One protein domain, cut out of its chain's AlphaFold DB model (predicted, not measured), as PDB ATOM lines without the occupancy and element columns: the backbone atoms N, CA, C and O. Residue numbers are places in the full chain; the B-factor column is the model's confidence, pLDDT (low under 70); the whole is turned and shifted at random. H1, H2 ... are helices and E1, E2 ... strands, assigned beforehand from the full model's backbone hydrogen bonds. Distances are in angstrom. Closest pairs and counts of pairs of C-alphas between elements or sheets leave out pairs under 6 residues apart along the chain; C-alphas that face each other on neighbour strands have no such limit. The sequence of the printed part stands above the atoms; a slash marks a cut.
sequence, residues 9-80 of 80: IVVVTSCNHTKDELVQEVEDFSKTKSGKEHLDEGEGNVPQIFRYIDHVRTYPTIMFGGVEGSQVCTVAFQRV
ATOM      1  N   ILE A   9     -35.236 181.053 106.876       97.67
ATOM      2  CA  ILE A   9     -35.709 179.758 107.383       97.67
ATOM      3  C   ILE A   9     -36.629 179.971 108.581       97.67
ATOM      4  O   ILE A   9     -36.288 180.696 109.515       97.67
ATOM      5  N   VAL A  10     -37.771 179.286 108.575       96.83
ATOM      6  CA  VAL A  10     -38.642 179.129 109.744       96.83
ATOM      7  C   VAL A  10     -38.579 177.686 110.225       96.83
ATOM      8  O   VAL A  10     -38.687 176.748 109.435       96.83
ATOM      9  N   VAL A  11     -38.395 177.510 111.531       97.69
ATOM     10  CA  VAL A  11     -38.380 176.201 112.184       97.69
ATOM     11  C   VAL A  11     -39.572 176.131 113.123       97.69
ATOM     12  O   VAL A  11     -39.713 176.963 114.019       97.69
ATOM     13  N   VAL A  12     -40.427 175.138 112.917       96.59
ATOM     14  CA  VAL A  12     -41.626 174.905 113.725       96.59
ATOM     15  C   VAL A  12     -41.380 173.676 114.572       96.59
ATOM     16  O   VAL A  12     -41.036 172.645 114.015       96.59
ATOM     17  N   THR A  13     -41.566 173.770 115.891       95.32
ATOM     18  CA  THR A  13     -41.633 172.604 116.784       95.32
ATOM     19  C   THR A  13     -43.045 172.491 117.350       95.32
ATOM     20  O   THR A  13     -43.543 173.440 117.948       95.32
ATOM     21  N   SER A  14     -43.682 171.342 117.153       94.16
ATOM     22  CA  SER A  14     -45.053 171.037 117.561       94.16
ATOM     23  C   SER A  14     -45.070 169.776 118.412       94.16
ATOM     24  O   SER A  14     -44.308 168.854 118.145       94.16
ATOM     25  N   CYS A  15     -45.947 169.715 119.413       90.61
ATOM     26  CA  CYS A  15     -46.249 168.491 120.161       90.61
ATOM     27  C   CYS A  15     -47.584 167.844 119.750       90.61
ATOM     28  O   CYS A  15     -47.995 166.854 120.340       90.61
ATOM     29  N   ASN A  16     -48.294 168.448 118.793       88.41
ATOM     30  CA  ASN A  16     -49.667 168.074 118.440       88.41
ATOM     31  C   ASN A  16     -49.842 167.800 116.943       88.41
ATOM     32  O   ASN A  16     -50.954 167.524 116.513       88.41
ATOM     33  N   HIS A  17     -48.767 167.911 116.161       91.02
ATOM     34  CA  HIS A  17     -48.803 167.718 114.718       91.02
ATOM     35  C   HIS A  17     -47.604 166.892 114.276       91.02
ATOM     36  O   HIS A  17     -46.472 167.121 114.710       91.02
ATOM     37  N   THR A  18     -47.868 165.957 113.382       91.41
ATOM     38  CA  THR A  18     -46.874 165.206 112.630       91.41
ATOM     39  C   THR A  18     -46.187 166.098 111.596       91.41
ATOM     40  O   THR A  18     -46.611 167.216 111.298       91.41
ATOM     41  N   LYS A  19     -45.096 165.593 111.014       93.85
ATOM     42  CA  LYS A  19     -44.394 166.261 109.911       93.85
ATOM     43  C   LYS A  19     -45.339 166.535 108.737       93.85
ATOM     44  O   LYS A  19     -45.323 167.636 108.202       93.85
ATOM     45  N   ASP A  20     -46.134 165.543 108.341       95.31
ATOM     46  CA  ASP A  20     -47.016 165.645 107.173       95.31
ATOM     47  C   ASP A  20     -48.153 166.653 107.399       95.31
ATOM     48  O   ASP A  20     -48.421 167.461 106.515       95.31
ATOM     49  N   GLU A  21     -48.739 166.694 108.601       95.61
ATOM     50  CA  GLU A  21     -49.755 167.698 108.962       95.61
ATOM     51  C   GLU A  21     -49.194 169.127 108.908       95.61
ATOM     52  O   GLU A  21     -49.827 170.012 108.335       95.61
ATOM     53  N   LEU A  22     -47.981 169.352 109.431       96.00
ATOM     54  CA  LEU A  22     -47.333 170.668 109.365       96.00
ATOM     55  C   LEU A  22     -46.997 171.083 107.928       96.00
ATOM     56  O   LEU A  22     -47.133 172.253 107.575       96.00
ATOM     57  N   VAL A  23     -46.540 170.145 107.094       96.08
ATOM     58  CA  VAL A  23     -46.263 170.424 105.677       96.08
ATOM     59  C   VAL A  23     -47.553 170.808 104.955       96.08
ATOM     60  O   VAL A  23     -47.575 171.821 104.258       96.08
ATOM     61  N   GLN A  24     -48.637 170.066 105.183       95.25
ATOM     62  CA  GLN A  24     -49.939 170.366 104.594       95.25
ATOM     63  C   GLN A  24     -50.468 171.740 105.035       95.25
ATOM     64  O   GLN A  24     -50.935 172.512 104.199       95.25
ATOM     65  N   GLU A  25     -50.342 172.091 106.317       94.25
ATOM     66  CA  GLU A  25     -50.762 173.401 106.831       94.25
ATOM     67  C   GLU A  25     -50.018 174.556 106.131       94.25
ATOM     68  O   GLU A  25     -50.618 175.572 105.768       94.25
ATOM     69  N   VAL A  26     -48.719 174.388 105.866       93.22
ATOM     70  CA  VAL A  26     -47.899 175.376 105.143       93.22
ATOM     71  C   VAL A  26     -48.270 175.468 103.654       93.22
ATOM     72  O   VAL A  26     -48.271 176.563 103.071       93.22
ATOM     73  N   GLU A  27     -48.615 174.347 103.025       91.62
ATOM     74  CA  GLU A  27     -49.113 174.328 101.646       91.62
ATOM     75  C   GLU A  27     -50.473 175.029 101.529       91.62
ATOM     76  O   GLU A  27     -50.678 175.849 100.628       91.62
ATOM     77  N   ASP A  28     -51.386 174.771 102.462       91.82
ATOM     78  CA  ASP A  28     -52.704 175.408 102.506       91.82
ATOM     79  C   ASP A  28     -52.596 176.908 102.819       91.82
ATOM     80  O   ASP A  28     -53.276 177.737 102.199       91.82
ATOM     81  N   PHE A  29     -51.659 177.296 103.688       90.42
ATOM     82  CA  PHE A  29     -51.298 178.699 103.890       90.42
ATOM     83  C   PHE A  29     -50.846 179.369 102.584       90.42
ATOM     84  O   PHE A  29     -51.284 180.480 102.277       90.42
ATOM     85  N   SER A  30     -50.016 178.694 101.785       87.35
ATOM     86  CA  SER A  30     -49.537 179.240 100.510       87.35
ATOM     87  C   SER A  30     -50.697 179.471  99.533       87.35
ATOM     88  O   SER A  30     -50.845 180.577  99.013       87.35
ATOM     89  N   LYS A  31     -51.608 178.495  99.389       85.04
ATOM     90  CA  LYS A  31     -52.808 178.609  98.535       85.04
ATOM     91  C   LYS A  31     -53.701 179.789  98.934       85.04
ATOM     92  O   LYS A  31     -54.138 180.565  98.084       85.04
ATOM     93  N   THR A  32     -53.970 179.939 100.234       82.42
ATOM     94  CA  THR A  32     -54.874 180.992 100.743       82.42
ATOM     95  C   THR A  32     -54.290 182.396 100.598       82.42
ATOM     96  O   THR A  32     -55.035 183.357 100.385       82.42
ATOM     97  N   LYS A  33     -52.965 182.538 100.693       77.95
ATOM     98  CA  LYS A  33     -52.274 183.816 100.492       77.95
ATOM     99  C   LYS A  33     -52.165 184.198  99.020       77.95
ATOM    100  O   LYS A  33     -52.399 185.363  98.705       77.95
ATOM    101  N   SER A  34     -51.899 183.245  98.129       65.12
ATOM    102  CA  SER A  34     -51.850 183.502  96.684       65.12
ATOM    103  C   SER A  34     -53.161 184.057  96.141       65.12
ATOM    104  O   SER A  34     -53.138 185.010  95.366       65.12
ATOM    105  N   GLY A  35     -54.304 183.553  96.624       58.94
ATOM    106  CA  GLY A  35     -55.620 184.072  96.239       58.94
ATOM    107  C   GLY A  35     -55.857 185.545  96.603       58.94
ATOM    108  O   GLY A  35     -56.777 186.158  96.072       58.94
ATOM    109  N   LYS A  36     -55.039 186.135  97.488       56.86
ATOM    110  CA  LYS A  36     -55.100 187.569  97.815       56.86
ATOM    111  C   LYS A  36     -54.158 188.438  96.985       56.86
ATOM    112  O   LYS A  36     -54.370 189.646  96.964       56.86
ATOM    113  N   GLU A  37     -53.142 187.868  96.339       54.01
ATOM    114  CA  GLU A  37     -52.081 188.656  95.692       54.01
ATOM    115  C   GLU A  37     -51.912 188.373  94.189       54.01
ATOM    116  O   GLU A  37     -51.315 189.203  93.509       54.01
ATOM    117  N   HIS A  38     -52.465 187.289  93.625       50.24
ATOM    118  CA  HIS A  38     -52.228 186.945  92.216       50.24
ATOM    119  C   HIS A  38     -53.498 186.488  91.480       50.24
ATOM    120  O   HIS A  38     -53.842 185.309  91.452       50.24
ATOM    121  N   LEU A  39     -54.182 187.449  90.851       49.85
ATOM    122  CA  LEU A  39     -55.149 187.241  89.763       49.85
ATOM    123  C   LEU A  39     -54.406 186.985  88.436       49.85
ATOM    124  O   LEU A  39     -54.669 187.672  87.455       49.85
ATOM    125  N   ASP A  40     -53.443 186.062  88.405       50.08
ATOM    126  CA  ASP A  40     -52.814 185.678  87.136       50.08
ATOM    127  C   ASP A  40     -53.035 184.189  86.905       50.08
ATOM    128  O   ASP A  40     -52.530 183.315  87.617       50.08
ATOM    129  N   GLU A  41     -53.898 183.952  85.928       46.15
ATOM    130  CA  GLU A  41     -54.407 182.681  85.449       46.15
ATOM    131  C   GLU A  41     -53.291 181.956  84.683       46.15
ATOM    132  O   GLU A  41     -53.241 181.940  83.459       46.15
ATOM    133  N   GLY A  42     -52.342 181.385  85.427       49.59
ATOM    134  CA  GLY A  42     -51.277 180.534  84.904       49.59
ATOM    135  C   GLY A  42     -51.444 179.101  85.392       49.59
ATOM    136  O   GLY A  42     -51.020 178.752  86.492       49.59
ATOM    137  N   GLU A  43     -52.080 178.272  84.571       50.10
ATOM    138  CA  GLU A  43     -52.253 176.834  84.765       50.10
ATOM    139  C   GLU A  43     -50.885 176.150  84.993       50.10
ATOM    140  O   GLU A  43     -50.077 176.025  84.077       50.10
ATOM    141  N   GLY A  44     -50.596 175.725  86.231       56.72
ATOM    142  CA  GLY A  44     -49.569 174.705  86.490       56.72
ATOM    143  C   GLY A  44     -48.621 174.902  87.675       56.72
ATOM    144  O   GLY A  44     -47.978 173.927  88.059       56.72
ATOM    145  N   ASN A  45     -48.517 176.083  88.296       60.75
ATOM    146  CA  ASN A  45     -47.579 176.272  89.414       60.75
ATOM    147  C   ASN A  45     -48.245 176.984  90.598       60.75
ATOM    148  O   ASN A  45     -48.360 178.206  90.623       60.75
ATOM    149  N   VAL A  46     -48.726 176.204  91.574       62.13
ATOM    150  CA  VAL A  46     -49.258 176.739  92.836       62.13
ATOM    151  C   VAL A  46     -48.156 177.585  93.482       62.13
ATOM    152  O   VAL A  46     -47.070 177.047  93.712       62.13
ATOM    153  N   PRO A  47     -48.383 178.874  93.793       69.81
ATOM    154  CA  PRO A  47     -47.319 179.698  94.340       69.81
ATOM    155  C   PRO A  47     -46.971 179.183  95.736       69.81
ATOM    156  O   PRO A  47     -47.783 179.245  96.658       69.81
ATOM    157  N   GLN A  48     -45.773 178.626  95.886       82.78
ATOM    158  CA  GLN A  48     -45.257 178.182  97.175       82.78
ATOM    159  C   GLN A  48     -44.585 179.368  97.863       82.78
ATOM    160  O   GLN A  48     -43.603 179.900  97.354       82.78
ATOM    161  N   ILE A  49     -45.103 179.787  99.020       91.91
ATOM    162  CA  ILE A  49     -44.463 180.834  99.836       91.91
ATOM    163  C   ILE A  49     -43.323 180.232 100.651       91.91
ATOM    164  O   ILE A  49     -42.286 180.857 100.862       91.91
ATOM    165  N   PHE A  50     -43.525 179.002 101.111       94.81
ATOM    166  CA  PHE A  50     -42.562 178.248 101.884       94.81
ATOM    167  C   PHE A  50     -42.355 176.877 101.251       94.81
ATOM    168  O   PHE A  50     -43.310 176.221 100.842       94.81
ATOM    169  N   ARG A  51     -41.098 176.444 101.208       94.98
ATOM    170  CA  ARG A  51     -40.679 175.130 100.730       94.98
ATOM    171  C   ARG A  51     -40.120 174.327 101.894       94.98
ATOM    172  O   ARG A  51     -39.236 174.804 102.603       94.98
ATOM    173  N   TYR A  52     -40.599 173.102 102.063       96.84
ATOM    174  CA  TYR A  52     -40.031 172.152 103.018       96.84
ATOM    175  C   TYR A  52     -38.531 171.918 102.746       96.84
ATOM    176  O   TYR A  52     -38.134 171.707 101.598       96.84
ATOM    177  N   ILE A  53     -37.700 171.962 103.796       97.22
ATOM    178  CA  ILE A  53     -36.258 171.661 103.730       97.22
ATOM    179  C   ILE A  53     -35.996 170.265 104.301       97.22
ATOM    180  O   ILE A  53     -35.562 169.366 103.584       97.22
ATOM    181  N   ASP A  54     -36.226 170.103 105.606       97.32
ATOM    182  CA  ASP A  54     -36.007 168.857 106.338       97.32
ATOM    183  C   ASP A  54     -36.790 168.867 107.661       97.32
ATOM    184  O   ASP A  54     -37.389 169.874 108.053       97.32
ATOM    185  N   HIS A  55     -36.758 167.747 108.372       96.12
ATOM    186  CA  HIS A  55     -37.263 167.619 109.734       96.12
ATOM    187  C   HIS A  55     -36.314 166.760 110.567       96.12
ATOM    188  O   HIS A  55     -35.513 165.980 110.046       96.12
ATOM    189  N   VAL A  56     -36.420 166.871 111.886       93.68
ATOM    190  CA  VAL A  56     -35.719 165.944 112.778       93.68
ATOM    191  C   VAL A  56     -36.376 164.568 112.648       93.68
ATOM    192  O   VAL A  56     -37.576 164.413 112.861       93.68
ATOM    193  N   ARG A  57     -35.579 163.560 112.287       88.94
ATOM    194  CA  ARG A  57     -36.069 162.208 111.963       88.94
ATOM    195  C   ARG A  57     -36.191 161.286 113.171       88.94
ATOM    196  O   ARG A  57     -36.845 160.253 113.090       88.94
ATOM    197  N   THR A  58     -35.532 161.631 114.272       85.30
ATOM    198  CA  THR A  58     -35.490 160.815 115.485       85.30
ATOM    199  C   THR A  58     -35.629 161.704 116.704       85.30
ATOM    200  O   THR A  58     -34.777 162.558 116.954       85.30
ATOM    201  N   TYR A  59     -36.678 161.456 117.477       81.96
ATOM    202  CA  TYR A  59     -36.888 162.062 118.781       81.96
ATOM    203  C   TYR A  59     -36.683 161.028 119.874       81.96
ATOM    204  O   TYR A  59     -36.992 159.856 119.653       81.96
ATOM    205  N   PRO A  60     -36.240 161.448 121.071       81.68
ATOM    206  CA  PRO A  60     -36.406 160.632 122.257       81.68
ATOM    207  C   PRO A  60     -37.881 160.243 122.397       81.68
ATOM    208  O   PRO A  60     -38.768 161.103 122.456       81.68
ATOM    209  N   THR A  61     -38.132 158.942 122.393       81.65
ATOM    210  CA  THR A  61     -39.438 158.349 122.650       81.65
ATOM    211  C   THR A  61     -39.548 158.040 124.137       81.65
ATOM    212  O   THR A  61     -38.572 157.682 124.799       81.65
ATOM    213  N   ILE A  62     -40.747 158.202 124.683       81.01
ATOM    214  CA  ILE A  62     -41.078 157.677 126.004       81.01
ATOM    215  C   ILE A  62     -42.053 156.523 125.817       81.01
ATOM    216  O   ILE A  62     -42.925 156.566 124.948       81.01
ATOM    217  N   MET A  63     -41.900 155.480 126.628       83.87
ATOM    218  CA  MET A  63     -42.877 154.404 126.700       83.87
ATOM    219  C   MET A  63     -43.859 154.718 127.826       83.87
ATOM    220  O   MET A  63     -43.476 154.758 128.995       83.87
ATOM    221  N   PHE A  64     -45.124 154.944 127.481       79.11
ATOM    222  CA  PHE A  64     -46.190 155.188 128.449       79.11
ATOM    223  C   PHE A  64     -47.346 154.224 128.190       79.11
ATOM    224  O   PHE A  64     -47.871 154.149 127.083       79.11
ATOM    225  N   GLY A  65     -47.717 153.431 129.200       84.69
ATOM    226  CA  GLY A  65     -48.777 152.425 129.055       84.69
ATOM    227  C   GLY A  65     -48.484 151.346 128.001       84.69
ATOM    228  O   GLY A  65     -49.414 150.812 127.408       84.69
ATOM    229  N   GLY A  66     -47.205 151.048 127.737       84.94
ATOM    230  CA  GLY A  66     -46.778 150.072 126.724       84.94
ATOM    231  C   GLY A  66     -46.736 150.604 125.287       84.94
ATOM    232  O   GLY A  66     -46.328 149.872 124.390       84.94
ATOM    233  N   VAL A  67     -47.112 151.864 125.062       79.12
ATOM    234  CA  VAL A  67     -46.975 152.530 123.762       79.12
ATOM    235  C   VAL A  67     -45.715 153.386 123.786       79.12
ATOM    236  O   VAL A  67     -45.555 154.240 124.658       79.12
ATOM    237  N   GLU A  68     -44.813 153.139 122.841       81.79
ATOM    238  CA  GLU A  68     -43.615 153.944 122.623       81.79
ATOM    239  C   GLU A  68     -43.897 155.026 121.578       81.79
ATOM    240  O   GLU A  68     -44.413 154.742 120.497       81.79
ATOM    241  N   GLY A  69     -43.548 156.270 121.888       78.35
ATOM    242  CA  GLY A  69     -43.666 157.352 120.923       78.35
ATOM    243  C   GLY A  69     -43.092 158.666 121.424       78.35
ATOM    244  O   GLY A  69     -42.807 158.848 122.608       78.35
ATOM    245  N   SER A  70     -42.917 159.594 120.492       79.00
ATOM    246  CA  SER A  70     -42.664 160.998 120.786       79.00
ATOM    247  C   SER A  70     -43.783 161.800 120.149       79.00
ATOM    248  O   SER A  70     -44.123 161.574 118.991       79.00
ATOM    249  N   GLN A  71     -44.379 162.712 120.911       80.86
ATOM    250  CA  GLN A  71     -45.400 163.616 120.380       80.86
ATOM    251  C   GLN A  71     -44.777 164.836 119.690       80.86
ATOM    252  O   GLN A  71     -45.490 165.624 119.081       80.86
ATOM    253  N   VAL A  72     -43.454 165.009 119.786       90.78
ATOM    254  CA  VAL A  72     -42.766 166.194 119.275       90.78
ATOM    255  C   VAL A  72     -42.317 165.987 117.829       90.78
ATOM    256  O   VAL A  72     -41.745 164.957 117.487       90.78
ATOM    257  N   CYS A  73     -42.541 167.001 117.000       91.81
ATOM    258  CA  CYS A  73     -42.088 167.106 115.621       91.81
ATOM    259  C   CYS A  73     -41.516 168.506 115.369       91.81
ATOM    260  O   CYS A  73     -42.037 169.496 115.877       91.81
ATOM    261  N   THR A  74     -40.457 168.601 114.572       96.20
ATOM    262  CA  THR A  74     -39.704 169.816 114.266       96.20
ATOM    263  C   THR A  74     -39.397 169.795 112.788       96.20
ATOM    264  O   THR A  74     -38.652 168.931 112.323       96.20
ATOM    265  N   VAL A  75     -39.951 170.759 112.064       97.74
ATOM    266  CA  VAL A  75     -39.843 170.869 110.608       97.74
ATOM    267  C   VAL A  75     -39.276 172.238 110.258       97.74
ATOM    268  O   VAL A  75     -39.628 173.241 110.883       97.74
ATOM    269  N   ALA A  76     -38.391 172.280 109.267       98.26
ATOM    270  CA  ALA A  76     -37.822 173.507 108.735       98.26
ATOM    271  C   ALA A  76     -38.363 173.792 107.331       98.26
ATOM    272  O   ALA A  76     -38.373 172.916 106.460       98.26
ATOM    273  N   PHE A  77     -38.745 175.043 107.099       97.46
ATOM    274  CA  PHE A  77     -39.177 175.539 105.799       97.46
ATOM    275  C   PHE A  77     -38.336 176.746 105.392       97.46
ATOM    276  O   PHE A  77     -38.027 177.605 106.220       97.46
ATOM    277  N   GLN A  78     -37.993 176.833 104.111       96.85
ATOM    278  CA  GLN A  78     -37.382 178.016 103.521       96.85
ATOM    279  C   GLN A  78     -38.475 178.895 102.939       96.85
ATOM    280  O   GLN A  78     -39.332 178.386 102.218       96.85
ATOM    281  N   ARG A  79     -38.429 180.202 103.182       94.66
ATOM    282  CA  ARG A  79     -39.218 181.132 102.383       94.66
ATOM    283  C   ARG A  79     -38.647 181.174 100.969       94.66
ATOM    284  O   ARG A  79     -37.456 181.453 100.811       94.66
ATOM    285  N   VAL A  80     -39.489 180.870  99.985       91.56
ATOM    286  CA  VAL A  80     -39.143 180.951  98.559       91.56
ATOM    287  C   VAL A  80     -38.922 182.408  98.161       91.56
ATOM    288  O   VAL A  80     -39.628 183.295  98.703       91.56
TER     289      VAL A  80
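Overview. This is residues 9 to 80 of the 80 residues of the protein "Os01g0686400 protein" of Oryza sativa subsp. japonica (UniProt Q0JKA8). A three-stranded sheet, E1, E5 and E2, has the single long helix H1 over one face and its other face bare. The length comes from the two ends: the small hairpin E3 and E4 lies beyond one end of this body, and at the other end the loop after H1 sticks out with residues 39 to 45. The printed part has 72 residues with one named helix and five named strands, in the order E1, H1, E2, E3, E4, E5 along the chain, and its class is mixed, helices and strands. The larger sheet has the order E1, E5, E2 and is antiparallel throughout, as is the pair E3 and E4. The whole is loose, with a radius of gyration of the C-alphas of 15.9 A and spans of 53 by 21 by 18 A.

Arrangement. In the larger sheet, E5, residues 73 to 79, is the inner strand, and E1, residues 9 to 14, and E2, residues 50 to 55, are the edge strands. E1 and E5 are antiparallel at 158 degrees, with N 12 and O 75 within hydrogen-bond range at 2.9 A. E5 and E2 are antiparallel at 145 degrees, with N 51 and O 78 within hydrogen-bond range at 2.8 A. The sheet is only just strongly twisted, its C-alphas lying up to 4.3 A off the best plane. H1, residues 19 to 37, is on this sheet at a height over the sheet of 7.8 A, in two layers, a helix on one face of a sheet. It lies over E5 and runs along the strands, only just, at 27 degrees to E5 on the local plane. The closest C-alphas of H1 and E5 are those of Lys 19 and Cys 73, 6.2 A apart; those of H1 and E2 are Val 26 and Phe 50, 6.9 A apart. E1, H1 and E2 form a split strand-helix-strand unit, two strands running the same way with E5 between them, and its crossover is right-handed. In H1, 13 of 15 O i to N i+4 pairs are within hydrogen-bond range. E3, residues 62 to 64, and E4, residues 67 to 69, form a hairpin, antiparallel at 153 degrees, with N 64 and O 67 within hydrogen-bond range at 2.9 A. H1 is apart from both E3 and E4.

Along the chain. E1 begins at C-alpha 9, (-35.709, 179.758, 107.383), and measures 16.3 A. H1 measures 27.6 A from C-alpha 19, (-44.394, 166.261, 109.911). E2 measures 14.2 A, E3 6.2 A and E4 6.5 A. E5 measures 19.5 A and ends at C-alpha 79, (-39.218, 181.132, 102.383).

Size, cuts and confidence. The C-alphas of Asp 40 and Gly 65 are the two farthest apart, 53.7 A. The printed part has no cut. The link from H1 to E2 is long, 12 residues. Residues 34 to 47 are under pLDDT 70; the mean of the printed part is 83.6.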